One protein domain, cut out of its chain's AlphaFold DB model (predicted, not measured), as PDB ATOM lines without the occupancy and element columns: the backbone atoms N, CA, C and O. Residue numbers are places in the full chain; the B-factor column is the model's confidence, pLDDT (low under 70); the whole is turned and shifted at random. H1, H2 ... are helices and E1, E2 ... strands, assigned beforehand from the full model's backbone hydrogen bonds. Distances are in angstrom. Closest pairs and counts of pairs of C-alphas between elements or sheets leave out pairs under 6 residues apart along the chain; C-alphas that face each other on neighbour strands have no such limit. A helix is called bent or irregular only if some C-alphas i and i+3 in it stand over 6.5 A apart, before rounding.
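AT A GLANCE: This is residues 4 to 222 of the 222 residues of a protein of Deltaproteobacteria bacterium CSP1-8 (UniProt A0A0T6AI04). A twisted sheet of five strands has H4, H5 and H8 over one face, with H1 and H6 in a further tier: H1 packs on H5, and H6 on H5 and H8. Residues 216 to 221 run along edge strand E5, while H7 packs on residues 187 to 188 of H8. The 219 printed residues hold eight named helices and five named strands, in the order H1 E1 H2 E2 H3 H4 E3 H5 E4 H6 E5 H7 H8; the class is mixed, helices and strands. The sheet, order E1 E2 E3 E4 E5, is mixed. The whole is compact and rounded, with a radius of gyration of the C-alphas of 16.0 A and spans of 42 by 36 by 31 A.

HOW THE PARTS SIT: Start at E1, residues 46 to 53, antiparallel to E2, residues 66 to 71, with N 48 and O 70 2.8 A apart. E3, residues 115 to 118, is parallel to E2 (N 116 to O 67, 2.8 A); E4, residues 143 to 147, to E3 (N 144 to O 115, 2.8 A); E5, residues 165 to 170, to E4 (N 145 to O 165, 2.9 A). H4, residues 97 to 109, is over E1 and E2 at a height of 9.4 A over the sheet. On the same face are H5, residues 121 to 135, over E2, and H8, residues 187 to 202, over E5, both at 8.7 A: two layers, helices on one face of a sheet. E2, H3 H4, E3, with H3 at residues 84 to 89, make a right-handed strand-helix-strand unit, parallel neighbour strands joined through helices; so do E3, H5, E4 and E4, H6, E5, with H6 at residues 153 to 159. H3 only grazes the sheet with residues 85 to 87; H2, residues 58 to 61, is on it, over none of its strands. H5 touches H4 at a steep tilt of 64 degrees, the closest C-alphas, of Gly 101 and Ala 130, being 4.3 A apart. H1, residues 4 to 16, touches H5 at a shallow tilt of 26 degrees, opposite ways (C-alphas of Ala 13 and Pro 125, 4.7 A). H6 touches H5 (C-alphas of Val 124 and Ala 155, 6.9 A) and residues 193 to 198 of H8 (C-alphas of Leu 153 and Ala 194, 6.3 A). H7, residues 175 to 182, touches residues 187 to 188 of H8, about perpendicular at 85 degrees (C-alphas of Ala 178 and Tyr 187, 6.3 A). Every O i to N i+4 pair is within hydrogen-bond range in H1, H3, H4, H7 and H8, against 9 of 11 in H5 and 2 of 3 in H6; H2 is too short for one.

IN THESE COORDINATES: Find C-alpha 46 at (205.181, 252.606, 152.719); from there E1 runs 18.7 A. H8 runs 22.1 A to C-alpha 202 at (198.647, 229.875, 139.084). H5 measures 20.8 A and is irregular, with C-alphas 122 and 125 8.3 A apart; H1 measures 19.0 A and H4 18.5 A.

THE WHOLE: Look for the two farthest C-alphas at Val 33 and Glu 209, 47.7 A apart. The printed part has no cut; the links H1 to E1, 29 residues, and E2 to H3, 12 residues, are long. Mean pLDDT of the printed part is 96.1; residues 207 to 210 and 222 are under 70.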
ATOM      1  N   ALA A   4     185.124 236.603 152.661       93.06
ATOM      2  CA  ALA A   4     185.290 235.980 153.974       93.06
ATOM      3  C   ALA A   4     186.622 235.215 154.097       93.06
ATOM      4  O   ALA A   4     187.352 235.401 155.072       93.06
ATOM      5  N   VAL A   5     186.977 234.429 153.074       95.06
ATOM      6  CA  VAL A   5     188.245 233.680 153.017       95.06
ATOM      7  C   VAL A   5     189.436 234.637 152.952       95.06
ATOM      8  O   VAL A   5     190.438 234.444 153.643       95.06
ATOM      9  N   LEU A   6     189.319 235.708 152.161       96.12
ATOM     10  CA  LEU A   6     190.349 236.741 152.070       96.12
ATOM     11  C   LEU A   6     190.571 237.449 153.418       96.12
ATOM     12  O   LEU A   6     191.713 237.709 153.794       96.12
ATOM     13  N   ARG A   7     189.499 237.704 154.176       97.56
ATOM     14  CA  ARG A   7     189.563 238.324 155.506       97.56
ATOM     15  C   ARG A   7     190.268 237.441 156.531       97.56
ATOM     16  O   ARG A   7     191.140 237.929 157.248       97.56
ATOM     17  N   GLU A   8     189.942 236.150 156.580       97.19
ATOM     18  CA  GLU A   8     190.652 235.196 157.447       97.19
ATOM     19  C   GLU A   8     192.149 235.184 157.115       97.19
ATOM     20  O   GLU A   8     193.014 235.238 157.996       97.19
ATOM     21  N   ARG A   9     192.459 235.169 155.819       96.94
ATOM     22  CA  ARG A   9     193.834 235.152 155.348       96.94
ATOM     23  C   ARG A   9     194.597 236.425 155.690       96.94
ATOM     24  O   ARG A   9     195.737 236.335 156.142       96.94
ATOM     25  N   HIS A  10     193.967 237.587 155.536       98.00
ATOM     26  CA  HIS A  10     194.524 238.855 155.990       98.00
ATOM     27  C   HIS A  10     194.852 238.804 157.489       98.00
ATOM     28  O   HIS A  10     195.957 239.167 157.885       98.00
ATOM     29  N   GLY A  11     193.958 238.245 158.314       97.94
ATOM     30  CA  GLY A  11     194.208 238.035 159.744       97.94
ATOM     31  C   GLY A  11     195.457 237.191 160.025       97.94
ATOM     32  O   GLY A  11     196.290 237.577 160.850       97.94
ATOM     33  N   LYS A  12     195.647 236.080 159.296       97.81
ATOM     34  CA  LYS A  12     196.866 235.248 159.386       97.81
ATOM     35  C   LYS A  12     198.118 236.022 158.966       97.81
ATOM     36  O   LYS A  12     199.134 235.964 159.659       97.81
ATOM     37  N   ALA A  13     198.036 236.786 157.878       97.56
ATOM     38  CA  ALA A  13     199.146 237.587 157.370       97.56
ATOM     39  C   ALA A  13     199.558 238.693 158.359       97.56
ATOM     40  O   ALA A  13     200.738 238.837 158.677       97.56
ATOM     41  N   VAL A  14     198.592 239.415 158.934       97.44
ATOM     42  CA  VAL A  14     198.841 240.386 160.013       97.44
ATOM     43  C   VAL A  14     199.408 239.681 161.246       97.44
ATOM     44  O   VAL A  14     200.278 240.228 161.927       97.44
ATOM     45  N   GLY A  15     198.952 238.458 161.544       97.19
ATOM     46  CA  GLY A  15     199.536 237.520 162.516       97.19
ATOM     47  C   GLY A  15     201.053 237.398 162.396       97.19
ATOM     48  O   GLY A  15     201.780 237.619 163.366       97.19
ATOM     49  N   ALA A  16     201.527 237.129 161.179       95.94
ATOM     50  CA  ALA A  16     202.939 236.914 160.873       95.94
ATOM     51  C   ALA A  16     203.835 238.133 161.166       95.94
ATOM     52  O   ALA A  16     205.033 237.967 161.386       95.94
ATOM     53  N   LEU A  17     203.283 239.352 161.240       97.06
ATOM     54  CA  LEU A  17     204.045 240.555 161.605       97.06
ATOM     55  C   LEU A  17     204.527 240.551 163.066       97.06
ATOM     56  O   LEU A  17     205.462 241.279 163.386       97.06
ATOM     57  N   GLY A  18     203.920 239.739 163.943       97.62
ATOM     58  CA  GLY A  18     204.351 239.588 165.339       97.62
ATOM     59  C   GLY A  18     205.657 238.802 165.510       97.62
ATOM     60  O   GLY A  18     206.327 238.939 166.527       97.62
ATOM     61  N   ARG A  19     206.021 237.990 164.510       97.50
ATOM     62  CA  ARG A  19     207.299 237.276 164.414       97.50
ATOM     63  C   ARG A  19     207.620 237.066 162.938       97.50
ATOM     64  O   ARG A  19     207.289 236.033 162.354       97.50
ATOM     65  N   CYS A  20     208.222 238.078 162.322       97.94
ATOM     66  CA  CYS A  20     208.305 238.189 160.870       97.94
ATOM     67  C   CYS A  20     209.118 237.062 160.214       97.94
ATOM     68  O   CYS A  20     210.325 236.931 160.426       97.94
ATOM     69  N   ARG A  21     208.457 236.311 159.326       97.25
ATOM     70  CA  ARG A  21     209.051 235.256 158.482       97.25
ATOM     71  C   ARG A  21     208.640 235.362 157.007       97.25
ATOM     72  O   ARG A  21     208.683 234.381 156.290       97.25
ATOM     73  N   LEU A  22     208.249 236.556 156.556       97.69
ATOM     74  CA  LEU A  22     207.714 236.784 155.202       97.69
ATOM     75  C   LEU A  22     208.733 236.557 154.067       97.69
ATOM     76  O   LEU A  22     208.355 236.440 152.907       97.69
ATOM     77  N   CYS A  23     210.025 236.482 154.379       98.06
ATOM     78  CA  CYS A  23     211.077 236.200 153.408       98.06
ATOM     79  C   CYS A  23     212.093 235.212 153.999       98.06
ATOM     80  O   CYS A  23     212.121 235.044 155.228       98.06
ATOM     81  N   PRO A  24     212.969 234.622 153.170       98.38
ATOM     82  CA  PRO A  24     213.925 233.611 153.614       98.38
ATOM     83  C   PRO A  24     214.902 234.067 154.703       98.38
ATOM     84  O   PRO A  24     215.461 233.239 155.410       98.38
ATOM     85  N   ARG A  25     215.038 235.382 154.937       97.56
ATOM     86  CA  ARG A  25     215.839 235.909 156.056       97.56
ATOM     87  C   ARG A  25     215.323 235.516 157.435       97.56
ATOM     88  O   ARG A  25     216.078 235.643 158.393       97.56
ATOM     89  N   VAL A  26     214.040 235.156 157.556       96.94
ATOM     90  CA  VAL A  26     213.407 234.671 158.798       96.94
ATOM     91  C   VAL A  26     213.777 235.473 160.058       96.94
ATOM     92  O   VAL A  26     213.998 234.907 161.126       96.94
ATOM     93  N   CYS A  27     213.838 236.806 159.947       96.94
ATOM     94  CA  CYS A  27     214.430 237.662 160.980       96.94
ATOM     95  C   CYS A  27     213.715 237.616 162.338       96.94
ATOM     96  O   CYS A  27     214.303 237.990 163.344       96.94
ATOM     97  N   GLY A  28     212.447 237.198 162.383       97.62
ATOM     98  CA  GLY A  28     211.711 236.982 163.627       97.62
ATOM     99  C   GLY A  28     211.306 238.250 164.380       97.62
ATOM    100  O   GLY A  28     210.632 238.123 165.395       97.62
ATOM    101  N   VAL A  29     211.654 239.437 163.875       98.12
ATOM    102  CA  VAL A  29     211.316 240.728 164.496       98.12
ATOM    103  C   VAL A  29     209.807 240.918 164.619       98.12
ATOM    104  O   VAL A  29     209.034 240.467 163.760       98.12
ATOM    105  N   ASN A  30     209.395 241.630 165.661       98.12
ATOM    106  CA  ASN A  30     208.012 242.001 165.895       98.12
ATOM    107  C   ASN A  30     207.728 243.400 165.333       98.12
ATOM    108  O   ASN A  30     207.873 244.430 165.996       98.12
ATOM    109  N   ARG A  31     207.237 243.440 164.094       97.25
ATOM    110  CA  ARG A  31     206.914 244.705 163.419       97.25
ATOM    111  C   ARG A  31     205.719 245.425 164.040       97.25
ATOM    112  O   ARG A  31     205.565 246.623 163.832       97.25
ATOM    113  N   ARG A  32     204.883 244.724 164.816       96.06
ATOM    114  CA  ARG A  32     203.719 245.324 165.490       96.06
ATOM    115  C   ARG A  32     204.116 246.271 166.619       96.06
ATOM    116  O   ARG A  32     203.320 247.127 166.979       96.06
ATOM    117  N   VAL A  33     205.327 246.124 167.157       96.25
ATOM    118  CA  VAL A  33     205.901 247.033 168.163       96.25
ATOM    119  C   VAL A  33     207.024 247.900 167.583       96.25
ATOM    120  O   VAL A  33     207.764 248.533 168.326       96.25
ATOM    121  N   GLY A  34     207.140 247.950 166.250       93.88
ATOM    122  CA  GLY A  34     208.073 248.829 165.546       93.88
ATOM    123  C   GLY A  34     209.494 248.288 165.371       93.88
ATOM    124  O   GLY A  34     210.368 249.053 164.973       93.88
ATOM    125  N   GLU A  35     209.756 247.000 165.629       94.94
ATOM    126  CA  GLU A  35     211.096 246.436 165.421       94.94
ATOM    127  C   GLU A  35     211.438 246.326 163.922       94.94
ATOM    128  O   GLU A  35     210.722 245.646 163.171       94.94
ATOM    129  N   PRO A  36     212.544 246.941 163.462       90.56
ATOM    130  CA  PRO A  36     212.949 246.856 162.069       90.56
ATOM    131  C   PRO A  36     213.698 245.547 161.794       90.56
ATOM    132  O   PRO A  36     214.630 245.164 162.498       90.56
ATOM    133  N   GLY A  37     213.322 244.867 160.711       95.75
ATOM    134  CA  GLY A  37     214.136 243.798 160.128       95.75
ATOM    135  C   GLY A  37     215.120 244.343 159.093       95.75
ATOM    136  O   GLY A  37     215.087 245.523 158.757       95.75
ATOM    137  N   PHE A  38     215.910 243.457 158.478       97.50
ATOM    138  CA  PHE A  38     216.851 243.812 157.401       97.50
ATOM    139  C   PHE A  38     216.227 244.670 156.282       97.50
ATOM    140  O   PHE A  38     216.867 245.567 155.741       97.50
ATOM    141  N   CYS A  39     214.964 244.402 155.930       97.12
ATOM    142  CA  CYS A  39     214.278 245.152 154.881       97.12
ATOM    143  C   CYS A  39     213.927 246.597 155.273       97.12
ATOM    144  O   CYS A  39     213.850 247.455 154.397       97.12
ATOM    145  N   GLY A  40     213.736 246.875 156.566       96.62
ATOM    146  CA  GLY A  40     213.284 248.167 157.086       96.62
ATOM    147  C   GLY A  40     211.771 248.419 157.015       96.62
ATOM    148  O   GLY A  40     211.331 249.456 157.490       96.62
ATOM    149  N   ALA A  41     210.970 247.500 156.462       96.81
ATOM    150  CA  ALA A  41     209.514 247.655 156.409       96.81
ATOM    151  C   ALA A  41     208.865 247.501 157.799       96.81
ATOM    152  O   ALA A  41     209.241 246.606 158.563       96.81
ATOM    153  N   GLY A  42     207.871 248.345 158.092       95.88
ATOM    154  CA  GLY A  42     207.149 248.396 159.368       95.88
ATOM    155  C   GLY A  42     205.786 247.690 159.361       95.88
ATOM    156  O   GLY A  42     205.582 246.697 158.656       95.88
ATOM    157  N   LEU A  43     204.872 248.198 160.200       96.75
ATOM    158  CA  LEU A  43     203.483 247.734 160.314       96.75
ATOM    159  C   LEU A  43     202.597 248.252 159.172       96.75
ATOM    160  O   LEU A  43     201.780 247.497 158.652       96.75
ATOM    161  N   SER A  44     202.754 249.517 158.790       97.25
ATOM    162  CA  SER A  44     202.002 250.133 157.694       97.25
ATOM    163  C   SER A  44     202.766 250.007 156.376       97.25
ATOM    164  O   SER A  44     204.004 250.014 156.388       97.25
ATOM    165  N   PRO A  45     202.073 249.903 155.228       97.50
ATOM    166  CA  PRO A  45     202.738 249.968 153.941       97.50
ATOM    167  C   PRO A  45     203.341 251.355 153.748       97.50
ATOM    168  O   PRO A  45     202.694 252.373 153.998       97.50
ATOM    169  N   ARG A  46     204.568 251.385 153.233       98.00
ATOM    170  CA  ARG A  46     205.181 252.606 152.719       98.00
ATOM    171  C   ARG A  46     205.202 252.532 151.203       98.00
ATOM    172  O   ARG A  46     205.759 251.592 150.639       98.00
ATOM    173  N   VAL A  47     204.560 253.501 150.563       98.50
ATOM    174  CA  VAL A  47     204.309 253.500 149.121       98.50
ATOM    175  C   VAL A  47     204.984 254.712 148.498       98.50
ATOM    176  O   VAL A  47     204.692 255.854 148.854       98.50
ATOM    177  N   ALA A  48     205.892 254.461 147.561       98.00
ATOM    178  CA  ALA A  48     206.608 255.494 146.825       98.00
ATOM    179  C   ALA A  48     205.742 256.122 145.727       98.00
ATOM    180  O   ALA A  48     205.772 257.336 145.542       98.00
ATOM    181  N   ALA A  49     204.958 255.307 145.017       97.62
ATOM    182  CA  ALA A  49     204.096 255.769 143.935       97.62
ATOM    183  C   ALA A  49     202.920 254.815 143.687       97.62
ATOM    184  O   ALA A  49     203.035 253.607 143.893       97.62
ATOM    185  N   VAL A  50     201.805 255.377 143.207       98.38
ATOM    186  CA  VAL A  50     200.663 254.625 142.667       98.38
ATOM    187  C   VAL A  50     200.206 255.277 141.364       98.38
ATOM    188  O   VAL A  50     199.703 256.405 141.379       98.38
ATOM    189  N   SER A  51     200.380 254.593 140.236       97.69
ATOM    190  CA  SER A  51     200.125 255.157 138.902       97.69
ATOM    191  C   SER A  51     199.885 254.078 137.851       97.69
ATOM    192  O   SER A  51     200.279 252.935 138.032       97.69
ATOM    193  N   VAL A  52     199.282 254.447 136.721       97.56
ATOM    194  CA  VAL A  52     199.248 253.573 135.540       97.56
ATOM    195  C   VAL A  52     200.624 253.625 134.874       97.56
ATOM    196  O   VAL A  52     201.099 254.708 134.535       97.56
ATOM    197  N   HIS A  53     201.273 252.472 134.742       93.69
ATOM    198  CA  HIS A  53     202.610 252.309 134.180       93.69
ATOM    199  C   HIS A  53     202.530 251.551 132.852       93.69
ATOM    200  O   HIS A  53     201.874 250.517 132.756       93.69
ATOM    201  N   HIS A  54     203.203 252.060 131.822       93.81
ATOM    202  CA  HIS A  54     203.225 251.454 130.483       93.81
ATOM    203  C   HIS A  54     204.553 250.750 130.163       93.81
ATOM    204  O   HIS A  54     204.734 250.289 129.045       93.81
ATOM    205  N   GLY A  55     205.485 250.693 131.121       89.00
ATOM    206  CA  GLY A  55     206.821 250.124 130.922       89.00
ATOM    207  C   GLY A  55     206.986 248.662 131.347       89.00
ATOM    208  O   GLY A  55     208.096 248.160 131.235       89.00
ATOM    209  N   GLU A  56     205.937 247.994 131.847       91.62
ATOM    210  CA  GLU A  56     205.987 246.543 132.126       91.62
ATOM    211  C   GLU A  56     205.959 245.729 130.823       91.62
ATOM    212  O   GLU A  56     205.638 246.261 129.752       91.62
ATOM    213  N   GLU A  57     206.213 244.424 130.913       90.56
ATOM    214  CA  GLU A  57     206.193 243.514 129.767       90.56
ATOM    215  C   GLU A  57     204.858 243.588 129.009       90.56
ATOM    216  O   GLU A  57     203.806 243.758 129.636       90.56
ATOM    217  N   PRO A  58     204.858 243.404 127.673       91.75
ATOM    218  CA  PRO A  58     203.647 243.520 126.861       91.75
ATOM    219  C   PRO A  58     202.432 242.728 127.382       91.75
ATOM    220  O   PRO A  58     201.341 243.302 127.381       91.75
ATOM    221  N   PRO A  59     202.580 241.488 127.906       92.81
ATOM    222  CA  PRO A  59     201.456 240.743 128.475       92.81
ATOM    223  C   PRO A  59     200.856 241.348 129.749       92.81
ATOM    224  O   PRO A  59     199.776 240.942 130.161       92.81
ATOM    225  N   ILE A  60     201.541 242.295 130.388       94.50
ATOM    226  CA  ILE A  60     201.149 242.905 131.661       94.50
ATOM    227  C   ILE A  60     200.697 244.347 131.456       94.50
ATOM    228  O   ILE A  60     199.653 244.746 131.974       94.50
ATOM    229  N   SER A  61     201.463 245.147 130.714       93.56
ATOM    230  CA  SER A  61     201.149 246.559 130.482       93.56
ATOM    231  C   SER A  61     200.135 246.756 129.364       93.56
ATOM    232  O   SER A  61     199.282 247.635 129.479       93.56
ATOM    233  N   GLY A  62     200.192 245.960 128.296       92.06
ATOM    234  CA  GLY A  62     199.305 246.097 127.150       92.06
ATOM    235  C   GLY A  62     199.138 247.529 126.636       92.06
ATOM    236  O   GLY A  62     200.003 248.392 126.763       92.06
ATOM    237  N   SER A  63     197.956 247.809 126.090       91.94
ATOM    238  CA  SER A  63     197.582 249.147 125.615       91.94
ATOM    239  C   SER A  63     197.120 250.116 126.714       91.94
ATOM    240  O   SER A  63     197.249 251.327 126.547       91.94
ATOM    241  N   ARG A  64     196.576 249.617 127.835       94.25
ATOM    242  CA  ARG A  64     195.959 250.440 128.898       94.25
ATOM    243  C   ARG A  64     196.850 250.646 130.124       94.25
ATOM    244  O   ARG A  64     196.457 251.350 131.050       94.25
ATOM    245  N   GLY A  65     198.043 250.062 130.118       95.94
ATOM    246  CA  GLY A  65     198.988 250.099 131.225       95.94
ATOM    247  C   GLY A  65     198.623 249.152 132.372       95.94
ATOM    248  O   GLY A  65     197.497 248.663 132.508       95.94
ATOM    249  N   SER A  66     199.613 248.933 133.231       97.50
ATOM    250  CA  SER A  66     199.505 248.208 134.493       97.50
ATOM    251  C   SER A  66     199.356 249.201 135.647       97.50
ATOM    252  O   SER A  66     200.142 250.141 135.793       97.50
ATOM    253  N   GLY A  67     198.332 249.029 136.480       98.31
ATOM    254  CA  GLY A  67     198.116 249.867 137.652       98.31
ATOM    255  C   GLY A  67     199.145 249.549 138.729       98.31
ATOM    256  O   GLY A  67     198.955 248.637 139.518       98.31
ATOM    257  N   THR A  68     200.242 250.289 138.779       98.25
ATOM    258  CA  THR A  68     201.415 249.900 139.559       98.25
ATOM    259  C   THR A  68     201.455 250.590 140.917       98.25
ATOM    260  O   THR A  68     201.242 251.800 141.023       98.25
ATOM    261  N   VAL A  69     201.757 249.811 141.953       98.62
ATOM    262  CA  VAL A  69     202.034 250.244 143.324       98.62
ATOM    263  C   VAL A  69     203.498 249.936 143.619       98.62
ATOM    264  O   VAL A  69     203.888 248.775 143.730       98.62
ATOM    265  N   PHE A  70     204.309 250.979 143.777       98.12
ATOM    266  CA  PHE A  70     205.711 250.837 144.161       98.12
ATOM    267  C   PHE A  70     205.836 250.895 145.678       98.12
ATOM    268  O   PHE A  70     205.722 251.973 146.273       98.12
ATOM    269  N   PHE A  71     206.085 249.750 146.309       98.44
ATOM    270  CA  PHE A  71     206.407 249.714 147.728       98.44
ATOM    271  C   PHE A  71     207.859 250.115 147.979       98.44
ATOM    272  O   PHE A  71     208.768 249.747 147.236       98.44
ATOM    273  N   SER A  72     208.078 250.841 149.068       97.81
ATOM    274  CA  SER A  72     209.413 251.120 149.598       97.81
ATOM    275  C   SER A  72     209.926 249.933 150.401       97.81
ATOM    276  O   SER A  72     209.126 249.129 150.867       97.81
ATOM    277  N   HIS A  73     211.232 249.874 150.676       97.62
ATOM    278  CA  HIS A  73     211.894 248.760 151.380       97.62
ATOM    279  C   HIS A  73     212.012 247.480 150.549       97.62
ATOM    280  O   HIS A  73     211.173 247.174 149.718       97.62
ATOM    281  N   CYS A  74     213.064 246.699 150.797       97.56
ATOM    282  CA  CYS A  74     213.320 245.454 150.080       97.56
ATOM    283  C   CYS A  74     214.054 244.451 150.971       97.56
ATOM    284  O   CYS A  74     214.916 244.810 151.773       97.56
ATOM    285  N   ASN A  75     213.717 243.175 150.826       97.62
ATOM    286  CA  ASN A  75     214.391 242.029 151.441       97.62
ATOM    287  C   ASN A  75     215.769 241.718 150.813       97.62
ATOM    288  O   ASN A  75     216.472 240.844 151.317       97.62
ATOM    289  N   MET A  76     216.195 242.447 149.780       97.44
ATOM    290  CA  MET A  76     217.521 242.365 149.151       97.44
ATOM    291  C   MET A  76     218.195 243.746 149.110       97.44
ATOM    292  O   MET A  76     217.526 244.773 149.245       97.44
ATOM    293  N   LYS A  77     219.523 243.781 148.931       96.81
ATOM    294  CA  LYS A  77     220.309 245.023 148.786       96.81
ATOM    295  C   LYS A  77     221.202 244.943 147.551       96.81
ATOM    296  O   LYS A  77     222.417 244.834 147.654       96.81
ATOM    297  N   CYS A  78     220.567 244.948 146.381       97.19
ATOM    298  CA  CYS A  78     221.260 244.859 145.099       97.19
ATOM    299  C   CYS A  78     222.121 246.109 144.855       97.19
ATOM    300  O   CYS A  78     221.598 247.226 144.908       97.19
ATOM    301  N   ILE A  79     223.399 245.936 144.514       96.88
ATOM    302  CA  ILE A  79     224.301 247.045 144.145       96.88
ATOM    303  C   ILE A  79     223.919 247.699 142.806       96.88
ATOM    304  O   ILE A  79     224.278 248.840 142.547       96.88
ATOM    305  N   PHE A  80     223.152 246.991 141.973       95.31
ATOM    306  CA  PHE A  80     222.656 247.440 140.667       95.31
ATOM    307  C   PHE A  80     221.158 247.792 140.682       95.31
ATOM    308  O   PHE A  80     220.495 247.772 139.649       95.31
ATOM    309  N   CYS A  81     220.576 248.056 141.857       95.56
ATOM    310  CA  CYS A  81     219.136 248.274 141.970       95.56
ATOM    311  C   CYS A  81     218.678 249.525 141.196       95.56
ATOM    312  O   CYS A  81     218.962 250.647 141.610       95.56
ATOM    313  N   GLN A  82     217.880 249.334 140.139       91.12
ATOM    314  CA  GLN A  82     217.240 250.434 139.400       91.12
ATOM    315  C   GLN A  82     216.317 251.272 140.304       91.12
ATOM    316  O   GLN A  82     216.252 252.492 140.184       91.12
ATOM    317  N   ASN A  83     215.679 250.625 141.282       92.62
ATOM    318  CA  ASN A  83     214.785 251.246 142.259       92.62
ATOM    319  C   ASN A  83     215.487 251.551 143.596       92.62
ATOM    320  O   ASN A  83     214.857 251.476 144.655       92.62
ATOM    321  N   TYR A  84     216.791 251.859 143.592       95.62
ATOM    322  CA  TYR A  84     217.573 252.090 144.819       95.62
ATOM    323  C   TYR A  84     216.925 253.102 145.791       95.62
ATOM    324  O   TYR A  84     216.778 252.760 146.971       95.62
ATOM    325  N   PRO A  85     216.446 254.290 145.350       94.44
ATOM    326  CA  PRO A  85     215.820 255.250 146.264       94.44
ATOM    327  C   PRO A  85     214.575 254.692 146.970       94.44
ATOM    328  O   PRO A  85     214.355 254.934 148.154       94.44
ATOM    329  N   ILE A  86     213.778 253.890 146.265       95.38
ATOM    330  CA  ILE A  86     212.537 253.308 146.786       95.38
ATOM    331  C   ILE A  86     212.854 252.132 147.724       95.38
ATOM    332  O   ILE A  86     212.413 252.080 148.875       95.38
ATOM    333  N   SER A  87     213.673 251.196 147.251       94.31
ATOM    334  CA  SER A  87     213.960 249.925 147.924       94.31
ATOM    335  C   SER A  87     214.895 250.053 149.132       94.31
ATOM    336  O   SER A  87     214.795 249.258 150.071       94.31
ATOM    337  N   GLN A  88     215.816 251.024 149.134       94.56
ATOM    338  CA  GLN A  88     216.863 251.121 150.159       94.56
ATOM    339  C   GLN A  88     216.800 252.391 151.005       94.56
ATOM    340  O   GLN A  88     217.177 252.316 152.172       94.56
ATOM    341  N   LEU A  89     216.288 253.508 150.473       95.25
ATOM    342  CA  LEU A  89     216.201 254.777 151.216       95.25
ATOM    343  C   LEU A  89     214.827 255.030 151.853       95.25
ATOM    344  O   LEU A  89     214.655 256.029 152.544       95.25
ATOM    345  N   GLY A  90     213.848 254.144 151.640       92.06
ATOM    346  CA  GLY A  90     212.525 254.273 152.258       92.06
ATOM    347  C   GLY A  90     211.740 255.493 151.766       92.06
ATOM    348  O   GLY A  90     210.941 256.047 152.514       92.06
ATOM    349  N   VAL A  91     211.961 255.938 150.523       95.94
ATOM    350  CA  VAL A  91     211.197 257.045 149.921       95.94
ATOM    351  C   VAL A  91     209.739 256.638 149.758       95.94
ATOM    352  O   VAL A  91     209.467 255.558 149.247       95.94
ATOM    353  N   GLY A  92     208.806 257.508 150.137       96.12
ATOM    354  CA  GLY A  92     207.369 257.282 149.994       96.12
ATOM    355  C   GLY A  92     206.596 257.727 151.225       96.12
ATOM    356  O   GLY A  92     207.176 258.235 152.189       96.12
ATOM    357  N   VAL A  93     205.287 257.510 151.199       97.69
ATOM    358  CA  VAL A  93     204.383 257.853 152.299       97.69
ATOM    359  C   VAL A  93     203.830 256.588 152.937       97.69
ATOM    360  O   VAL A  93     203.555 255.603 152.249       97.69
ATOM    361  N   GLU A  94     203.693 256.610 154.258       97.69
ATOM    362  CA  GLU A  94     202.903 255.603 154.956       97.69
ATOM    363  C   GLU A  94     201.421 255.886 154.746       97.69
ATOM    364  O   GLU A  94     201.006 257.044 154.695       97.69
ATOM    365  N   MET A  95     200.641 254.824 154.589       97.88
ATOM    366  CA  MET A  95     199.190 254.897 154.446       97.88
ATOM    367  C   MET A  95     198.545 253.647 155.030       97.88
ATOM    368  O   MET A  95     199.232 252.655 155.274       97.88
ATOM    369  N   SER A  96     197.240 253.673 155.258       98.44
ATOM    370  CA  SER A  96     196.497 252.492 155.684       98.44
ATOM    371  C   SER A  96     196.223 251.532 154.518       98.44
ATOM    372  O   SER A  96     196.378 251.868 153.338       98.44
ATOM    373  N   THR A  97     195.807 250.306 154.838       98.19
ATOM    374  CA  THR A  97     195.359 249.332 153.834       98.19
ATOM    375  C   THR A  97     194.096 249.793 153.112       98.19
ATOM    376  O   THR A  97     193.949 249.534 151.922       98.19
ATOM    377  N   GLU A  98     193.225 250.529 153.795       98.56
ATOM    378  CA  GLU A  98     192.001 251.114 153.243       98.56
ATOM    379  C   GLU A  98     192.336 252.235 152.255       98.56
ATOM    380  O   GLU A  98     191.854 252.227 151.123       98.56
ATOM    381  N   GLU A  99     193.244 253.142 152.632       98.69
ATOM    382  CA  GLU A  99     193.729 254.201 151.741       98.69
ATOM    383  C   GLU A  99     194.400 253.622 150.490       98.69
ATOM    384  O   GLU A  99     194.223 254.142 149.384       98.69
ATOM    385  N   LEU A 100     195.167 252.535 150.633       98.75
ATOM    386  CA  LEU A 100     195.746 251.844 149.486       98.75
ATOM    387  C   LEU A 100     194.663 251.157 148.640       98.75
ATOM    388  O   LEU A 100     194.701 251.277 147.415       98.75
ATOM    389  N   GLY A 101     193.670 250.518 149.263       98.69
ATOM    390  CA  GLY A 101     192.518 249.904 148.593       98.69
ATOM    391  C   GLY A 101     191.725 250.898 147.738       98.69
ATOM    392  O   GLY A 101     191.426 250.624 146.572       98.69
ATOM    393  N   GLU A 102     191.485 252.109 148.246       98.75
ATOM    394  CA  GLU A 102     190.887 253.194 147.460       98.75
ATOM    395  C   GLU A 102     191.716 253.552 146.225       98.75
ATOM    396  O   GLU A 102     191.165 253.861 145.162       98.75
ATOM    397  N   ARG A 103     193.047 253.538 146.343       98.69
ATOM    398  CA  ARG A 103     193.940 253.805 145.210       98.69
ATOM    399  C   ARG A 103     193.877 252.680 144.177       98.69
ATOM    400  O   ARG A 103     193.929 252.996 142.991       98.69
ATOM    401  N   LEU A 104     193.675 251.423 144.586       98.81
ATOM    402  CA  LEU A 104     193.455 250.307 143.653       98.81
ATOM    403  C   LEU A 104     192.175 250.510 142.835       98.81
ATOM    404  O   LEU A 104     192.206 250.452 141.608       98.81
ATOM    405  N   LEU A 105     191.073 250.872 143.496       98.75
ATOM    406  CA  LEU A 105     189.810 251.203 142.823       98.75
ATOM    407  C   LEU A 105     189.961 252.397 141.864       98.75
ATOM    408  O   LEU A 105     189.324 252.455 140.814       98.75
ATOM    409  N   ARG A 106     190.817 253.376 142.196       98.62
ATOM    410  CA  ARG A 106     191.141 254.489 141.282       98.62
ATOM    411  C   ARG A 106     191.919 254.016 140.052       98.62
ATOM    412  O   ARG A 106     191.693 254.575 138.983       98.62
ATOM    413  N   LEU A 107     192.822 253.042 140.182       98.56
ATOM    414  CA  LEU A 107     193.533 252.445 139.043       98.56
ATOM    415  C   LEU A 107     192.567 251.688 138.124       98.56
ATOM    416  O   LEU A 107     192.625 251.861 136.909       98.56
ATOM    417  N   GLU A 108     191.624 250.945 138.701       98.31
ATOM    418  CA  GLU A 108     190.559 250.271 137.951       98.31
ATOM    419  C   GLU A 108     189.668 251.256 137.190       98.31
ATOM    420  O   GLU A 108     189.478 251.111 135.986       98.31
ATOM    421  N   ARG A 109     189.215 252.339 137.837       98.19
ATOM    422  CA  ARG A 109     188.448 253.402 137.158       98.19
ATOM    423  C   ARG A 109     189.219 254.107 136.041       98.19
ATOM    424  O   ARG A 109     188.599 254.680 135.151       98.19
ATOM    425  N   LYS A 110     190.555 254.089 136.084       97.81
ATOM    426  CA  LYS A 110     191.415 254.596 135.001       97.81
ATOM    427  C   LYS A 110     191.568 253.603 133.842       97.81
ATOM    428  O   LYS A 110     192.182 253.960 132.844       97.81
ATOM    429  N   GLY A 111     191.010 252.398 133.954       96.88
ATOM    430  CA  GLY A 111     191.007 251.386 132.899       96.88
ATOM    431  C   GLY A 111     192.264 250.518 132.837       96.88
ATOM    432  O   GLY A 111     192.479 249.871 131.811       96.88
ATOM    433  N   ALA A 112     193.087 250.496 133.894       97.62
ATOM    434  CA  ALA A 112     194.278 249.647 133.952       97.62
ATOM    435  C   ALA A 112     193.929 248.165 133.720       97.62
ATOM    436  O   ALA A 112     192.851 247.706 134.096       97.62
ATOM    437  N   HIS A 113     194.841 247.407 133.108       96.56
ATOM    438  CA  HIS A 113     194.617 245.977 132.838       96.56
ATOM    439  C   HIS A 113     194.668 245.108 134.093       96.56
ATOM    440  O   HIS A 113     194.006 244.080 134.165       96.56
ATOM    441  N   ASN A 114     195.465 245.521 135.071       97.69
ATOM    442  CA  ASN A 114     195.704 244.824 136.327       97.69
ATOM    443  C   ASN A 114     196.187 245.822 137.386       97.69
ATOM    444  O   ASN A 114     196.441 246.993 137.078       97.69
ATOM    445  N   VAL A 115     196.340 245.346 138.619       98.56
ATOM    446  CA  VAL A 115     197.123 246.034 139.646       98.56
ATOM    447  C   VAL A 115     198.405 245.260 139.912       98.56
ATOM    448  O   VAL A 115     198.349 244.097 140.297       98.56
ATOM    449  N   ASN A 116     199.547 245.922 139.761       98.62
ATOM    450  CA  ASN A 116     200.874 245.355 139.931       98.62
ATOM    451  C   ASN A 116     201.572 245.918 141.161       98.62
ATOM    452  O   ASN A 116     201.848 247.113 141.250       98.62
ATOM    453  N   PHE A 117     201.852 245.049 142.123       98.75
ATOM    454  CA  PHE A 117     202.598 245.408 143.316       98.75
ATOM    455  C   PHE A 117     204.074 245.089 143.111       98.75
ATOM    456  O   PHE A 117     204.446 243.923 142.996       98.75
ATOM    457  N   VAL A 118     204.905 246.131 143.123       97.81
ATOM    458  CA  VAL A 118     206.354 246.042 142.918       97.81
ATOM    459  C   VAL A 118     207.074 246.068 144.263       97.81
ATOM    460  O   VAL A 118     206.823 246.934 145.103       97.81
ATOM    461  N   THR A 119     208.001 245.127 144.454       93.88
ATOM    462  CA  THR A 119     208.657 244.830 145.748       93.88
ATOM    463  C   THR A 119     207.673 244.493 146.894       93.88
ATOM    464  O   THR A 119     207.778 245.022 148.002       93.88
ATOM    465  N   PRO A 120     206.694 243.594 146.680       97.69
ATOM    466  CA  PRO A 120     205.636 243.315 147.646       97.69
ATOM    467  C   PRO A 120     206.054 242.403 148.804       97.69
ATOM    468  O   PRO A 120     205.355 242.393 149.812       97.69
ATOM    469  N   THR A 121     207.168 241.663 148.724       98.19
ATOM    470  CA  THR A 121     207.555 240.658 149.740       98.19
ATOM    471  C   THR A 121     207.535 241.181 151.180       98.19
ATOM    472  O   THR A 121     206.968 240.523 152.058       98.19
ATOM    473  N   PRO A 122     208.095 242.370 151.492       97.94
ATOM    474  CA  PRO A 122     208.025 242.902 152.849       97.94
ATOM    475  C   PRO A 122     206.612 243.335 153.263       97.94
ATOM    476  O   PRO A 122     206.374 243.461 154.462       97.94
ATOM    477  N   HIS A 123     205.712 243.549 152.302       98.50
ATOM    478  CA  HIS A 123     204.383 244.146 152.454       98.50
ATOM    479  C   HIS A 123     203.240 243.166 152.170       98.50
ATOM    480  O   HIS A 123     202.111 243.593 151.957       98.50
ATOM    481  N   VAL A 124     203.501 241.853 152.157       98.69
ATOM    482  CA  VAL A 124     202.485 240.824 151.866       98.69
ATOM    483  C   VAL A 124     201.203 241.006 152.697       98.69
ATOM    484  O   VAL A 124     200.125 241.021 152.103       98.69
ATOM    485  N   PRO A 125     201.254 241.215 154.030       98.50
ATOM    486  CA  PRO A 125     200.042 241.474 154.809       98.50
ATOM    487  C   PRO A 125     199.273 242.715 154.345       98.50
ATOM    488  O   PRO A 125     198.052 242.674 154.231       98.50
ATOM    489  N   GLN A 126     199.986 243.794 154.029       98.69
ATOM    490  CA  GLN A 126     199.415 245.070 153.613       98.69
ATOM    491  C   GLN A 126     198.825 244.996 152.199       98.69
ATOM    492  O   GLN A 126     197.759 245.551 151.951       98.69
ATOM    493  N   LEU A 127     199.472 244.265 151.287       98.69
ATOM    494  CA  LEU A 127     198.943 243.947 149.960       98.69
ATOM    495  C   LEU A 127     197.606 243.217 150.089       98.69
ATOM    496  O   LEU A 127     196.615 243.643 149.498       98.69
ATOM    497  N   ILE A 128     197.556 242.151 150.897       98.75
ATOM    498  CA  ILE A 128     196.326 241.377 151.118       98.75
ATOM    499  C   ILE A 128     195.236 242.275 151.718       98.75
ATOM    500  O   ILE A 128     194.092 242.214 151.268       98.75
ATOM    501  N   GLY A 129     195.579 243.129 152.686       98.69
ATOM    502  CA  GLY A 129     194.644 244.082 153.290       98.69
ATOM    503  C   GLY A 129     194.095 245.107 152.294       98.69
ATOM    504  O   GLY A 129     192.894 245.367 152.280       98.69
ATOM    505  N   ALA A 130     194.938 245.640 151.408       98.75
ATOM    506  CA  ALA A 130     194.510 246.579 150.375       98.75
ATOM    507  C   ALA A 130     193.595 245.923 149.332       98.75
ATOM    508  O   ALA A 130     192.565 246.490 148.966       98.75
ATOM    509  N   VAL A 131     193.929 244.705 148.888       98.69
ATOM    510  CA  VAL A 131     193.078 243.927 147.973       98.69
ATOM    511  C   VAL A 131     191.754 243.561 148.644       98.69
ATOM    512  O   VAL A 131     190.713 243.652 148.000       98.69
ATOM    513  N   LEU A 132     191.763 243.191 149.929       98.62
ATOM    514  CA  LEU A 132     190.545 242.951 150.709       98.62
ATOM    515  C   LEU A 132     189.643 244.186 150.724       98.62
ATOM    516  O   LEU A 132     188.485 244.089 150.320       98.62
ATOM    517  N   SER A 133     190.186 245.336 151.127       98.50
ATOM    518  CA  SER A 133     189.435 246.594 151.209       98.50
ATOM    519  C   SER A 133     188.862 247.019 149.851       98.50
ATOM    520  O   SER A 133     187.717 247.465 149.758       98.50
ATOM    521  N   ALA A 134     189.628 246.831 148.772       98.38
ATOM    522  CA  ALA A 134     189.168 247.117 147.418       98.38
ATOM    523  C   ALA A 134     188.070 246.135 146.960       98.38
ATOM    524  O   ALA A 134     187.061 246.552 146.390       98.38
ATOM    525  N   ARG A 135     188.221 244.829 147.231       97.75
ATOM    526  CA  ARG A 135     187.237 243.799 146.844       97.75
ATOM    527  C   ARG A 135     185.918 243.924 147.602       97.75
ATOM    528  O   ARG A 135     184.875 243.652 147.018       97.75
ATOM    529  N   GLU A 136     185.935 244.388 148.851       97.56
ATOM    530  CA  GLU A 136     184.715 244.742 149.599       97.56
ATOM    531  C   GLU A 136     183.889 245.838 148.905       97.56
ATOM    532  O   GLU A 136     182.683 245.932 149.119       97.56
ATOM    533  N   GLN A 137     184.520 246.622 148.029       97.62
ATOM    534  CA  GLN A 137     183.906 247.697 147.249       97.62
ATOM    535  C   GLN A 137     183.740 247.343 145.759       97.62
ATOM    536  O   GLN A 137     183.423 248.218 144.956       97.62
ATOM    537  N   GLY A 138     183.939 246.077 145.375       96.81
ATOM    538  CA  GLY A 138     183.690 245.590 144.014       96.81
ATOM    539  C   GLY A 138     184.891 245.583 143.063       96.81
ATOM    540  O   GLY A 138     184.686 245.369 141.872       96.81
ATOM    541  N   PHE A 139     186.121 245.775 143.554       97.62
ATOM    542  CA  PHE A 139     187.340 245.658 142.737       97.62
ATOM    543  C   PHE A 139     187.462 244.281 142.064       97.62
ATOM    544  O   PHE A 139     187.357 243.249 142.738       97.62
ATOM    545  N   ALA A 140     187.741 244.265 140.760       95.81
ATOM    546  CA  ALA A 140     187.716 243.060 139.931       95.81
ATOM    547  C   ALA A 140     188.975 242.843 139.070       95.81
ATOM    548  O   ALA A 140     189.087 241.790 138.440       95.81
ATOM    549  N   LEU A 141     189.922 243.788 139.035       97.12
ATOM    550  CA  LEU A 141     191.145 243.611 138.245       97.12
ATOM    551  C   LEU A 141     192.036 242.459 138.758       97.12
ATOM    552  O   LEU A 141     192.113 242.234 139.972       97.12
ATOM    553  N   PRO A 142     192.782 241.790 137.851       97.25
ATOM    554  CA  PRO A 142     193.834 240.850 138.222       97.25
ATOM    555  C   PRO A 142     194.902 241.494 139.110       97.25
ATOM    556  O   PRO A 142     195.269 242.661 138.922       97.25
ATOM    557  N   VAL A 143     195.434 240.715 140.048       98.69
ATOM    558  CA  VAL A 143     196.522 241.121 140.946       98.69
ATOM    559  C   VAL A 143     197.842 240.509 140.483       98.69
ATOM    560  O   VAL A 143     197.974 239.286 140.392       98.69
ATOM    561  N   VAL A 144     198.831 241.368 140.248       98.69
ATOM    562  CA  VAL A 144     200.192 241.011 139.844       98.69
ATOM    563  C   VAL A 144     201.156 241.207 141.012       98.69
ATOM    564  O   VAL A 144     201.142 242.239 141.688       98.69
ATOM    565  N   TYR A 145     201.995 240.200 141.247       98.81
ATOM    566  CA  TYR A 145     203.044 240.192 142.263       98.81
ATOM    567  C   TYR A 145     204.416 240.242 141.581       98.81
ATOM    568  O   TYR A 145     204.941 239.205 141.170       98.81
ATOM    569  N   ASN A 146     204.980 241.445 141.444       98.06
ATOM    570  CA  ASN A 146     206.290 241.682 140.833       98.06
ATOM    571  C   ASN A 146     207.371 241.745 141.924       98.06
ATOM    572  O   ASN A 146     207.440 242.686 142.723       98.06
ATOM    573  N   SER A 147     208.199 240.706 141.989       97.06
ATOM    574  CA  SER A 147     209.113 240.458 143.103       97.06
ATOM    575  C   SER A 147     210.507 240.082 142.631       97.06
ATOM    576  O   SER A 147     210.701 239.535 141.555       97.06
ATOM    577  N   ASN A 148     211.488 240.257 143.513       97.25
ATOM    578  CA  ASN A 148     212.846 239.774 143.267       97.25
ATOM    579  C   ASN A 148     212.990 238.239 143.338       97.25
ATOM    580  O   ASN A 148     214.103 237.727 143.192       97.25
ATOM    581  N   GLY A 149     211.899 237.518 143.619       97.19
ATOM    582  CA  GLY A 149     211.864 236.066 143.727       97.19
ATOM    583  C   GLY A 149     212.570 235.500 144.964       97.19
ATOM    584  O   GLY A 149     212.761 234.290 145.039       97.19
ATOM    585  N   TYR A 150     212.980 236.326 145.934       98.31
ATOM    586  CA  TYR A 150     213.521 235.886 147.226       98.31
ATOM    587  C   TYR A 150     212.410 235.826 148.284       98.31
ATOM    588  O   TYR A 150     212.438 236.502 149.320       98.31
ATOM    589  N   ASP A 151     211.396 235.020 147.997       98.38
ATOM    590  CA  ASP A 151     210.161 234.911 148.768       98.38
ATOM    591  C   ASP A 151     210.146 233.644 149.629       98.38
ATOM    592  O   ASP A 151     210.732 232.619 149.286       98.38
ATOM    593  N   SER A 152     209.491 233.716 150.791       98.38
ATOM    594  CA  SER A 152     209.280 232.529 151.629       98.38
ATOM    595  C   SER A 152     208.056 231.754 151.152       98.38
ATOM    596  O   SER A 152     207.062 232.356 150.741       98.38
ATOM    597  N   LEU A 153     208.082 230.425 151.276       98.62
ATOM    598  CA  LEU A 153     206.908 229.600 150.977       98.62
ATOM    599  C   LEU A 153     205.740 229.937 151.914       98.62
ATOM    600  O   LEU A 153     204.587 229.926 151.490       98.62
ATOM    601  N   GLU A 154     206.025 230.314 153.164       97.69
ATOM    602  CA  GLU A 154     205.008 230.780 154.108       97.69
ATOM    603  C   GLU A 154     204.294 232.049 153.619       97.69
ATOM    604  O   GLU A 154     203.081 232.168 153.784       97.69
ATOM    605  N   ALA A 155     205.017 232.989 152.999       98.00
ATOM    606  CA  ALA A 155     204.404 234.171 152.397       98.00
ATOM    607  C   ALA A 155     203.617 233.825 151.128       98.00
ATOM    608  O   ALA A 155     202.495 234.303 150.975       98.00
ATOM    609  N   LEU A 156     204.150 232.967 150.254       98.75
ATOM    610  CA  LEU A 156     203.450 232.548 149.035       98.75
ATOM    611  C   LEU A 156     202.148 231.803 149.343       98.75
ATOM    612  O   LEU A 156     201.143 232.030 148.671       98.75
ATOM    613  N   ALA A 157     202.105 230.990 150.400       98.50
ATOM    614  CA  ALA A 157     200.872 230.339 150.845       98.50
ATOM    615  C   ALA A 157     199.773 231.355 151.229       98.50
ATOM    616  O   ALA A 157     198.583 231.108 151.033       98.50
ATOM    617  N   LEU A 158     200.149 232.540 151.730       98.38
ATOM    618  CA  LEU A 158     199.204 233.633 151.994       98.38
ATOM    619  C   LEU A 158     198.705 234.308 150.701       98.38
ATOM    620  O   LEU A 158     197.707 235.028 150.727       98.38
ATOM    621  N   LEU A 159     199.339 234.080 149.556       98.56
ATOM    622  CA  LEU A 159     198.992 234.728 148.290       98.56
ATOM    623  C   LEU A 159     198.139 233.846 147.363       98.56
ATOM    624  O   LEU A 159     197.525 234.374 146.440       98.56
ATOM    625  N   GLU A 160     197.989 232.546 147.640       98.00
ATOM    626  CA  GLU A 160     197.279 231.583 146.774       98.00
ATOM    627  C   GLU A 160     195.810 231.958 146.495       98.00
ATOM    628  O   GLU A 160     194.938 231.799 147.349       98.00
ATOM    629  N   GLY A 161     195.502 232.468 145.303       96.88
ATOM    630  CA  GLY A 161     194.160 232.954 144.945       96.88
ATOM    631  C   GLY A 161     193.856 234.400 145.373       96.88
ATOM    632  O   GLY A 161     192.748 234.890 145.131       96.88
ATOM    633  N   VAL A 162     194.823 235.081 146.002       98.25
ATOM    634  CA  VAL A 162     194.896 236.553 146.072       98.25
ATOM    635  C   VAL A 162     195.576 237.078 144.812       98.25
ATOM    636  O   VAL A 162     195.057 238.001 144.196       98.25
ATOM    637  N   VAL A 163     196.727 236.491 144.478       98.62
ATOM    638  CA  VAL A 163     197.547 236.825 143.313       98.62
ATOM    639  C   VAL A 163     197.119 235.960 142.140       98.62
ATOM    640  O   VAL A 163     196.960 234.745 142.279       98.62
ATOM    641  N   ASP A 164     196.962 236.604 140.991       98.19
ATOM    642  CA  ASP A 164     196.603 235.947 139.742       98.19
ATOM    643  C   ASP A 164     197.845 235.746 138.861       98.19
ATOM    644  O   ASP A 164     197.985 234.700 138.224       98.19
ATOM    645  N   ILE A 165     198.779 236.707 138.876       98.31
ATOM    646  CA  ILE A 165     200.011 236.668 138.080       98.31
ATOM    647  C   ILE A 165     201.242 236.887 138.964       98.31
ATOM    648  O   ILE A 165     201.314 237.868 139.706       98.31
ATOM    649  N   TYR A 166     202.242 236.018 138.840       98.69
ATOM    650  CA  TYR A 166     203.557 236.216 139.450       98.69
ATOM    651  C   TYR A 166     204.582 236.661 138.407       98.69
ATOM    652  O   TYR A 166     204.724 236.020 137.365       98.69
ATOM    653  N   LEU A 167     205.326 237.717 138.738       97.62
ATOM    654  CA  LEU A 167     206.493 238.211 138.007       97.62
ATOM    655  C   LEU A 167     207.731 238.122 138.917       97.62
ATOM    656  O   LEU A 167     208.084 239.109 139.565       97.62
ATOM    657  N   PRO A 168     208.331 236.933 139.106       97.62
ATOM    658  CA  PRO A 168     209.560 236.814 139.869       97.62
ATOM    659  C   PRO A 168     210.794 237.044 138.990       97.62
ATOM    660  O   PRO A 168     210.926 236.481 137.899       97.62
ATOM    661  N   ASP A 169     211.749 237.786 139.538       97.00
ATOM    662  CA  ASP A 169     213.094 237.855 138.983       97.00
ATOM    663  C   ASP A 169     213.847 236.529 139.188       97.00
ATOM    664  O   ASP A 169     213.752 235.892 140.244       97.00
ATOM    665  N   VAL A 170     214.683 236.176 138.214       96.81
ATOM    666  CA  VAL A 170     215.727 235.146 138.290       96.81
ATOM    667  C   VAL A 170     217.074 235.847 138.133       96.81
ATOM    668  O   VAL A 170     217.587 236.007 137.030       96.81
ATOM    669  N   LYS A 171     217.640 236.312 139.252       96.06
ATOM    670  CA  LYS A 171     218.869 237.135 139.240       96.06
ATOM    671  C   LYS A 171     220.158 236.323 139.275       96.06
ATOM    672  O   LYS A 171     221.201 236.756 138.798       96.06
ATOM    673  N   TYR A 172     220.132 235.169 139.944       96.69
ATOM    674  CA  TYR A 172     221.350 234.425 140.246       96.69
ATOM    675  C   TYR A 172     221.134 232.922 140.266       96.69
ATOM    676  O   TYR A 172     220.269 232.411 140.972       96.69
ATOM    677  N   VAL A 173     222.062 232.218 139.625       95.19
ATOM    678  CA  VAL A 173     222.326 230.792 139.870       95.19
ATOM    679  C   VAL A 173     223.524 230.577 140.804       95.19
ATOM    680  O   VAL A 173     223.665 229.516 141.402       95.19
ATOM    681  N   SER A 174     224.394 231.585 140.958       97.50
ATOM    682  CA  SER A 174     225.608 231.510 141.779       97.50
ATOM    683  C   SER A 174     225.372 232.058 143.194       97.50
ATOM    684  O   SER A 174     225.122 233.259 143.330       97.50
ATOM    685  N   PRO A 175     225.553 231.240 144.251       97.69
ATOM    686  CA  PRO A 175     225.509 231.700 145.641       97.69
ATOM    687  C   PRO A 175     226.472 232.852 145.935       97.69
ATOM    688  O   PRO A 175     226.127 233.800 146.635       97.69
ATOM    689  N   ARG A 176     227.684 232.796 145.363       98.06
ATOM    690  CA  ARG A 176     228.706 233.832 145.554       98.06
ATOM    691  C   ARG A 176     228.234 235.175 145.000       98.06
ATOM    692  O   ARG A 176     228.204 236.151 145.735       98.06
ATOM    693  N   LEU A 177     227.801 235.208 143.735       97.12
ATOM    694  CA  LEU A 177     227.327 236.447 143.106       97.12
ATOM    695  C   LEU A 177     226.087 237.006 143.810       97.12
ATOM    696  O   LEU A 177     225.988 238.213 144.000       97.12
ATOM    697  N   ALA A 178     225.168 236.139 144.237       97.62
ATOM    698  CA  ALA A 178     223.986 236.562 144.975       97.62
ATOM    699  C   ALA A 178     224.335 237.188 146.339       97.62
ATOM    700  O   ALA A 178     223.723 238.170 146.767       97.62
ATOM    701  N   GLY A 179     225.345 236.643 147.016       97.81
ATOM    702  CA  GLY A 179     225.928 237.216 148.223       97.81
ATOM    703  C   GLY A 179     226.557 238.581 147.978       97.81
ATOM    704  O   GLY A 179     226.112 239.571 148.556       97.81
ATOM    705  N   ASP A 180     227.536 238.626 147.079       97.75
ATOM    706  CA  ASP A 180     228.351 239.812 146.810       97.75
ATOM    707  C   ASP A 180     227.516 240.977 146.263       97.75
ATOM    708  O   ASP A 180     227.681 242.123 146.678       97.75
ATOM    709  N   ALA A 181     226.595 240.693 145.338       97.69
ATOM    710  CA  ALA A 181     225.852 241.731 144.636       97.69
ATOM    711  C   ALA A 181     224.522 242.099 145.305       97.69
ATOM    712  O   ALA A 181     224.014 243.180 145.022       97.69
ATOM    713  N   SER A 182     223.947 241.233 146.156       97.25
ATOM    714  CA  SER A 182     222.596 241.423 146.721       97.25
ATOM    715  C   SER A 182     222.418 241.074 148.198       97.25
ATOM    716  O   SER A 182     221.317 241.249 148.739       97.25
ATOM    717  N   SER A 183     223.476 240.626 148.878       97.06
ATOM    718  CA  SER A 183     223.440 240.186 150.280       97.06
ATOM    719  C   SER A 183     222.508 238.988 150.529       97.06
ATOM    720  O   SER A 183     221.793 238.951 151.540       97.06
ATOM    721  N   THR A 184     222.486 238.018 149.607       97.06
ATOM    722  CA  THR A 184     221.623 236.817 149.656       97.06
ATOM    723  C   THR A 184     222.335 235.579 149.095       97.06
ATOM    724  O   THR A 184     222.040 235.134 147.990       97.06
ATOM    725  N   HIS A 185     223.292 235.008 149.828       97.06
ATOM    726  CA  HIS A 185     224.071 233.849 149.355       97.06
ATOM    727  C   HIS A 185     223.212 232.608 149.049       97.06
ATOM    728  O   HIS A 185     223.542 231.803 148.187       97.06
ATOM    729  N   ASP A 186     222.095 232.457 149.746       97.94
ATOM    730  CA  ASP A 186     221.135 231.356 149.633       97.94
ATOM    731  C   ASP A 186     220.044 231.596 148.571       97.94
ATOM    732  O   ASP A 186     219.140 230.771 148.412       97.94
ATOM    733  N   TYR A 187     220.129 232.699 147.817       98.31
ATOM    734  CA  TYR A 187     219.125 233.092 146.827       98.31
ATOM    735  C   TYR A 187     218.746 231.985 145.838       98.31
ATOM    736  O   TYR A 187     217.547 231.757 145.702       98.31
ATOM    737  N   PRO A 188     219.682 231.266 145.175       98.00
ATOM    738  CA  PRO A 188     219.297 230.339 144.108       98.00
ATOM    739  C   PRO A 188     218.336 229.241 144.582       98.00
ATOM    740  O   PRO A 188     217.380 228.906 143.887       98.00
ATOM    741  N   GLY A 189     218.549 228.719 145.797       98.25
ATOM    742  CA  GLY A 189     217.683 227.692 146.377       98.25
ATOM    743  C   GLY A 189     216.290 228.225 146.717       98.25
ATOM    744  O   GLY A 189     215.288 227.594 146.385       98.25
ATOM    745  N   HIS A 190     216.220 229.407 147.333       98.56
ATOM    746  CA  HIS A 190     214.942 230.034 147.672       98.56
ATOM    747  C   HIS A 190     214.166 230.499 146.441       98.56
ATOM    748  O   HIS A 190     212.955 230.312 146.395       98.56
ATOM    749  N   ASN A 191     214.851 231.031 145.431       98.44
ATOM    750  CA  ASN A 191     214.243 231.472 144.184       98.44
ATOM    751  C   ASN A 191     213.633 230.306 143.402       98.44
ATOM    752  O   ASN A 191     212.463 230.368 143.031       98.44
ATOM    753  N   ALA A 192     214.367 229.199 143.251       98.38
ATOM    754  CA  ALA A 192     213.845 228.002 142.593       98.38
ATOM    755  C   ALA A 192     212.609 227.429 143.315       98.38
ATOM    756  O   ALA A 192     211.620 227.063 142.670       98.38
ATOM    757  N   ALA A 193     212.638 227.382 144.651       98.69
ATOM    758  CA  ALA A 193     211.500 226.934 145.453       98.69
ATOM    759  C   ALA A 193     210.297 227.886 145.334       98.69
ATOM    760  O   ALA A 193     209.170 227.426 145.150       98.69
ATOM    761  N   ALA A 194     210.536 229.199 145.391       98.62
ATOM    762  CA  ALA A 194     209.503 230.217 145.251       98.62
ATOM    763  C   ALA A 194     208.825 230.145 143.877       98.62
ATOM    764  O   ALA A 194     207.603 230.075 143.812       98.62
ATOM    765  N   ILE A 195     209.597 230.070 142.789       98.62
ATOM    766  CA  ILE A 195     209.069 229.955 141.421       98.62
ATOM    767  C   ILE A 195     208.240 228.681 141.254       98.62
ATOM    768  O   ILE A 195     207.163 228.722 140.661       98.62
ATOM    769  N   SER A 196     208.707 227.559 141.805       98.69
ATOM    770  CA  SER A 196     207.965 226.293 141.753       98.69
ATOM    771  C   SER A 196     206.613 226.402 142.462       98.69
ATOM    772  O   SER A 196     205.602 225.931 141.943       98.69
ATOM    773  N   GLU A 197     206.575 227.062 143.621       98.88
ATOM    774  CA  GLU A 197     205.339 227.302 144.367       98.88
ATOM    775  C   GLU A 197     204.415 228.300 143.656       98.88
ATOM    776  O   GLU A 197     203.220 228.040 143.527       98.88
ATOM    777  N   MET A 198     204.951 229.399 143.120       98.69
ATOM    778  CA  MET A 198     204.193 230.344 142.294       98.69
ATOM    779  C   MET A 198     203.545 229.620 141.107       98.69
ATOM    780  O   MET A 198     202.339 229.733 140.891       98.69
ATOM    781  N   PHE A 199     204.314 228.798 140.387       98.56
ATOM    782  CA  PHE A 199     203.810 228.012 139.263       98.56
ATOM    783  C   PHE A 199     202.746 226.999 139.694       98.56
ATOM    784  O   PHE A 199     201.732 226.859 139.013       98.56
ATOM    785  N   ARG A 200     202.909 226.333 140.846       98.62
ATOM    786  CA  ARG A 200     201.882 225.437 141.403       98.62
ATOM    787  C   ARG A 200     200.553 226.165 141.634       98.62
ATOM    788  O   ARG A 200     199.498 225.584 141.387       98.62
ATOM    789  N   GLN A 201     200.594 227.408 142.113       98.50
ATOM    790  CA  GLN A 201     199.389 228.169 142.455       98.50
ATOM    791  C   GLN A 201     198.613 228.665 141.229       98.50
ATOM    792  O   GLN A 201     197.381 228.608 141.217       98.50
ATOM    793  N   VAL A 202     199.307 229.179 140.208       98.12
ATOM    794  CA  VAL A 202     198.647 229.875 139.084       98.12
ATOM    795  C   VAL A 202     198.855 229.223 137.719       98.12
ATOM    796  O   VAL A 202     198.088 229.513 136.804       98.12
ATOM    797  N   GLY A 203     199.802 228.295 137.593       97.44
ATOM    798  CA  GLY A 203     200.106 227.589 136.352       97.44
ATOM    799  C   GLY A 203     200.891 228.430 135.334       97.44
ATOM    800  O   GLY A 203     201.474 229.462 135.688       97.44
ATOM    801  N   PRO A 204     200.939 227.988 134.063       95.44
ATOM    802  CA  PRO A 204     201.596 228.737 132.995       95.44
ATOM    803  C   PRO A 204     200.875 230.059 132.723       95.44
ATOM    804  O   PRO A 204     199.672 230.179 132.960       95.44
ATOM    805  N   LEU A 205     201.610 231.041 132.195       94.12
ATOM    806  CA  LEU A 205     201.030 232.312 131.769       94.12
ATOM    807  C   LEU A 205     199.904 232.075 130.753       94.12
ATOM    808  O   LEU A 205     200.097 231.414 129.731       94.12
ATOM    809  N   SER A 206     198.722 232.608 131.049       88.94
ATOM    810  CA  SER A 206     197.551 232.530 130.181       88.94
ATOM    811  C   SER A 206     197.803 233.280 128.873       88.94
ATOM    812  O   SER A 206     198.221 234.437 128.907       88.94
ATOM    813  N   ALA A 207     197.463 232.671 127.737       67.94
ATOM    814  CA  ALA A 207     197.313 233.383 126.472       67.94
ATOM    815  C   ALA A 207     195.862 233.888 126.349       67.94
ATOM    816  O   ALA A 207     194.937 233.093 126.509       67.94
ATOM    817  N   TRP A 208     195.653 235.178 126.073       66.69
ATOM    818  CA  TRP A 208     194.320 235.751 125.830       66.69
ATOM    819  C   TRP A 208     194.292 236.641 124.576       66.69
ATOM    820  O   TRP A 208     195.340 237.015 124.042       66.69
ATOM    821  N   GLU A 209     193.076 236.971 124.126       54.59
ATOM    822  CA  GLU A 209     192.756 238.051 123.179       54.59
ATOM    823  C   GLU A 209     193.518 239.341 123.537       54.59
ATOM    824  O   GLU A 209     193.713 239.666 124.708       54.59
ATOM    825  N   ASP A 210     193.997 240.046 122.515       63.47
ATOM    826  CA  ASP A 210     194.857 241.234 122.625       63.47
ATOM    827  C   ASP A 210     196.204 241.029 123.354       63.47
ATOM    828  O   ASP A 210     196.892 242.003 123.663       63.47
ATOM    829  N   ALA A 211     196.619 239.775 123.580       78.62
ATOM    830  CA  ALA A 211     197.905 239.386 124.171       78.62
ATOM    831  C   ALA A 211     198.122 239.809 125.640       78.62
ATOM    832  O   ALA A 211     199.269 239.887 126.077       78.62
ATOM    833  N   ILE A 212     197.052 240.043 126.414       91.50
ATOM    834  CA  ILE A 212     197.134 240.431 127.837       91.50
ATOM    835  C   ILE A 212     196.903 239.227 128.749       91.50
ATOM    836  O   ILE A 212     195.882 238.547 128.663       91.50
ATOM    837  N   ALA A 213     197.841 238.975 129.657       93.38
ATOM    838  CA  ALA A 213     197.736 237.908 130.637       93.38
ATOM    839  C   ALA A 213     196.809 238.311 131.791       93.38
ATOM    840  O   ALA A 213     196.832 239.446 132.269       93.38
ATOM    841  N   ASN A 214     196.024 237.351 132.279       93.94
ATOM    842  CA  ASN A 214     195.217 237.509 133.490       93.94
ATOM    843  C   ASN A 214     195.566 236.490 134.578       93.94
ATOM    844  O   ASN A 214     195.112 236.649 135.708       93.94
ATOM    845  N   LYS A 215     196.373 235.471 134.261       95.81
ATOM    846  CA  LYS A 215     196.829 234.465 135.218       95.81
ATOM    847  C   LYS A 215     198.174 233.858 134.808       95.81
ATOM    848  O   LYS A 215     198.456 233.746 133.619       95.81
ATOM    849  N   GLY A 216     198.969 233.410 135.777       97.12
ATOM    850  CA  GLY A 216     200.130 232.538 135.557       97.12
ATOM    851  C   GLY A 216     201.466 233.152 135.977       97.12
ATOM    852  O   GLY A 216     201.504 234.129 136.719       97.12
ATOM    853  N   VAL A 217     202.576 232.562 135.537       97.81
ATOM    854  CA  VAL A 217     203.932 233.017 135.898       97.81
ATOM    855  C   VAL A 217     204.677 233.541 134.674       97.81
ATOM    856  O   VAL A 217     204.747 232.849 133.659       97.81
ATOM    857  N   LEU A 218     205.272 234.729 134.795       96.25
ATOM    858  CA  LEU A 218     206.201 235.307 133.822       96.25
ATOM    859  C   LEU A 218     207.551 235.562 134.501       96.25
ATOM    860  O   LEU A 218     207.635 236.371 135.415       96.25
ATOM    861  N   LEU A 219     208.602 234.865 134.070       95.38
ATOM    862  CA  LEU A 219     209.945 235.031 134.633       95.38
ATOM    863  C   LEU A 219     210.654 236.245 134.023       95.38
ATOM    864  O   LEU A 219     210.599 236.439 132.809       95.38
ATOM    865  N   GLN A 220     211.360 237.006 134.861       89.56
ATOM    866  CA  GLN A 220     212.227 238.109 134.439       89.56
ATOM    867  C   GLN A 220     213.692 237.738 134.698       89.56
ATOM    868  O   GLN A 220     214.084 237.478 135.834       89.56
ATOM    869  N   GLU A 221     214.516 237.701 133.655       81.38
ATOM    870  CA  GLU A 221     215.960 237.458 133.784       81.38
ATOM    871  C   GLU A 221     216.701 238.800 133.827       81.38
ATOM    872  O   GLU A 221     216.516 239.640 132.943       81.38
ATOM    873  N   ILE A 222     217.506 239.015 134.876       67.75
ATOM    874  CA  ILE A 222     218.209 240.282 135.158       67.75
ATOM    875  C   ILE A 222     219.666 240.012 135.511       67.75
ATOM    876  O   ILE A 222     219.893 239.162 136.402       67.75
TER     877      ILE A 222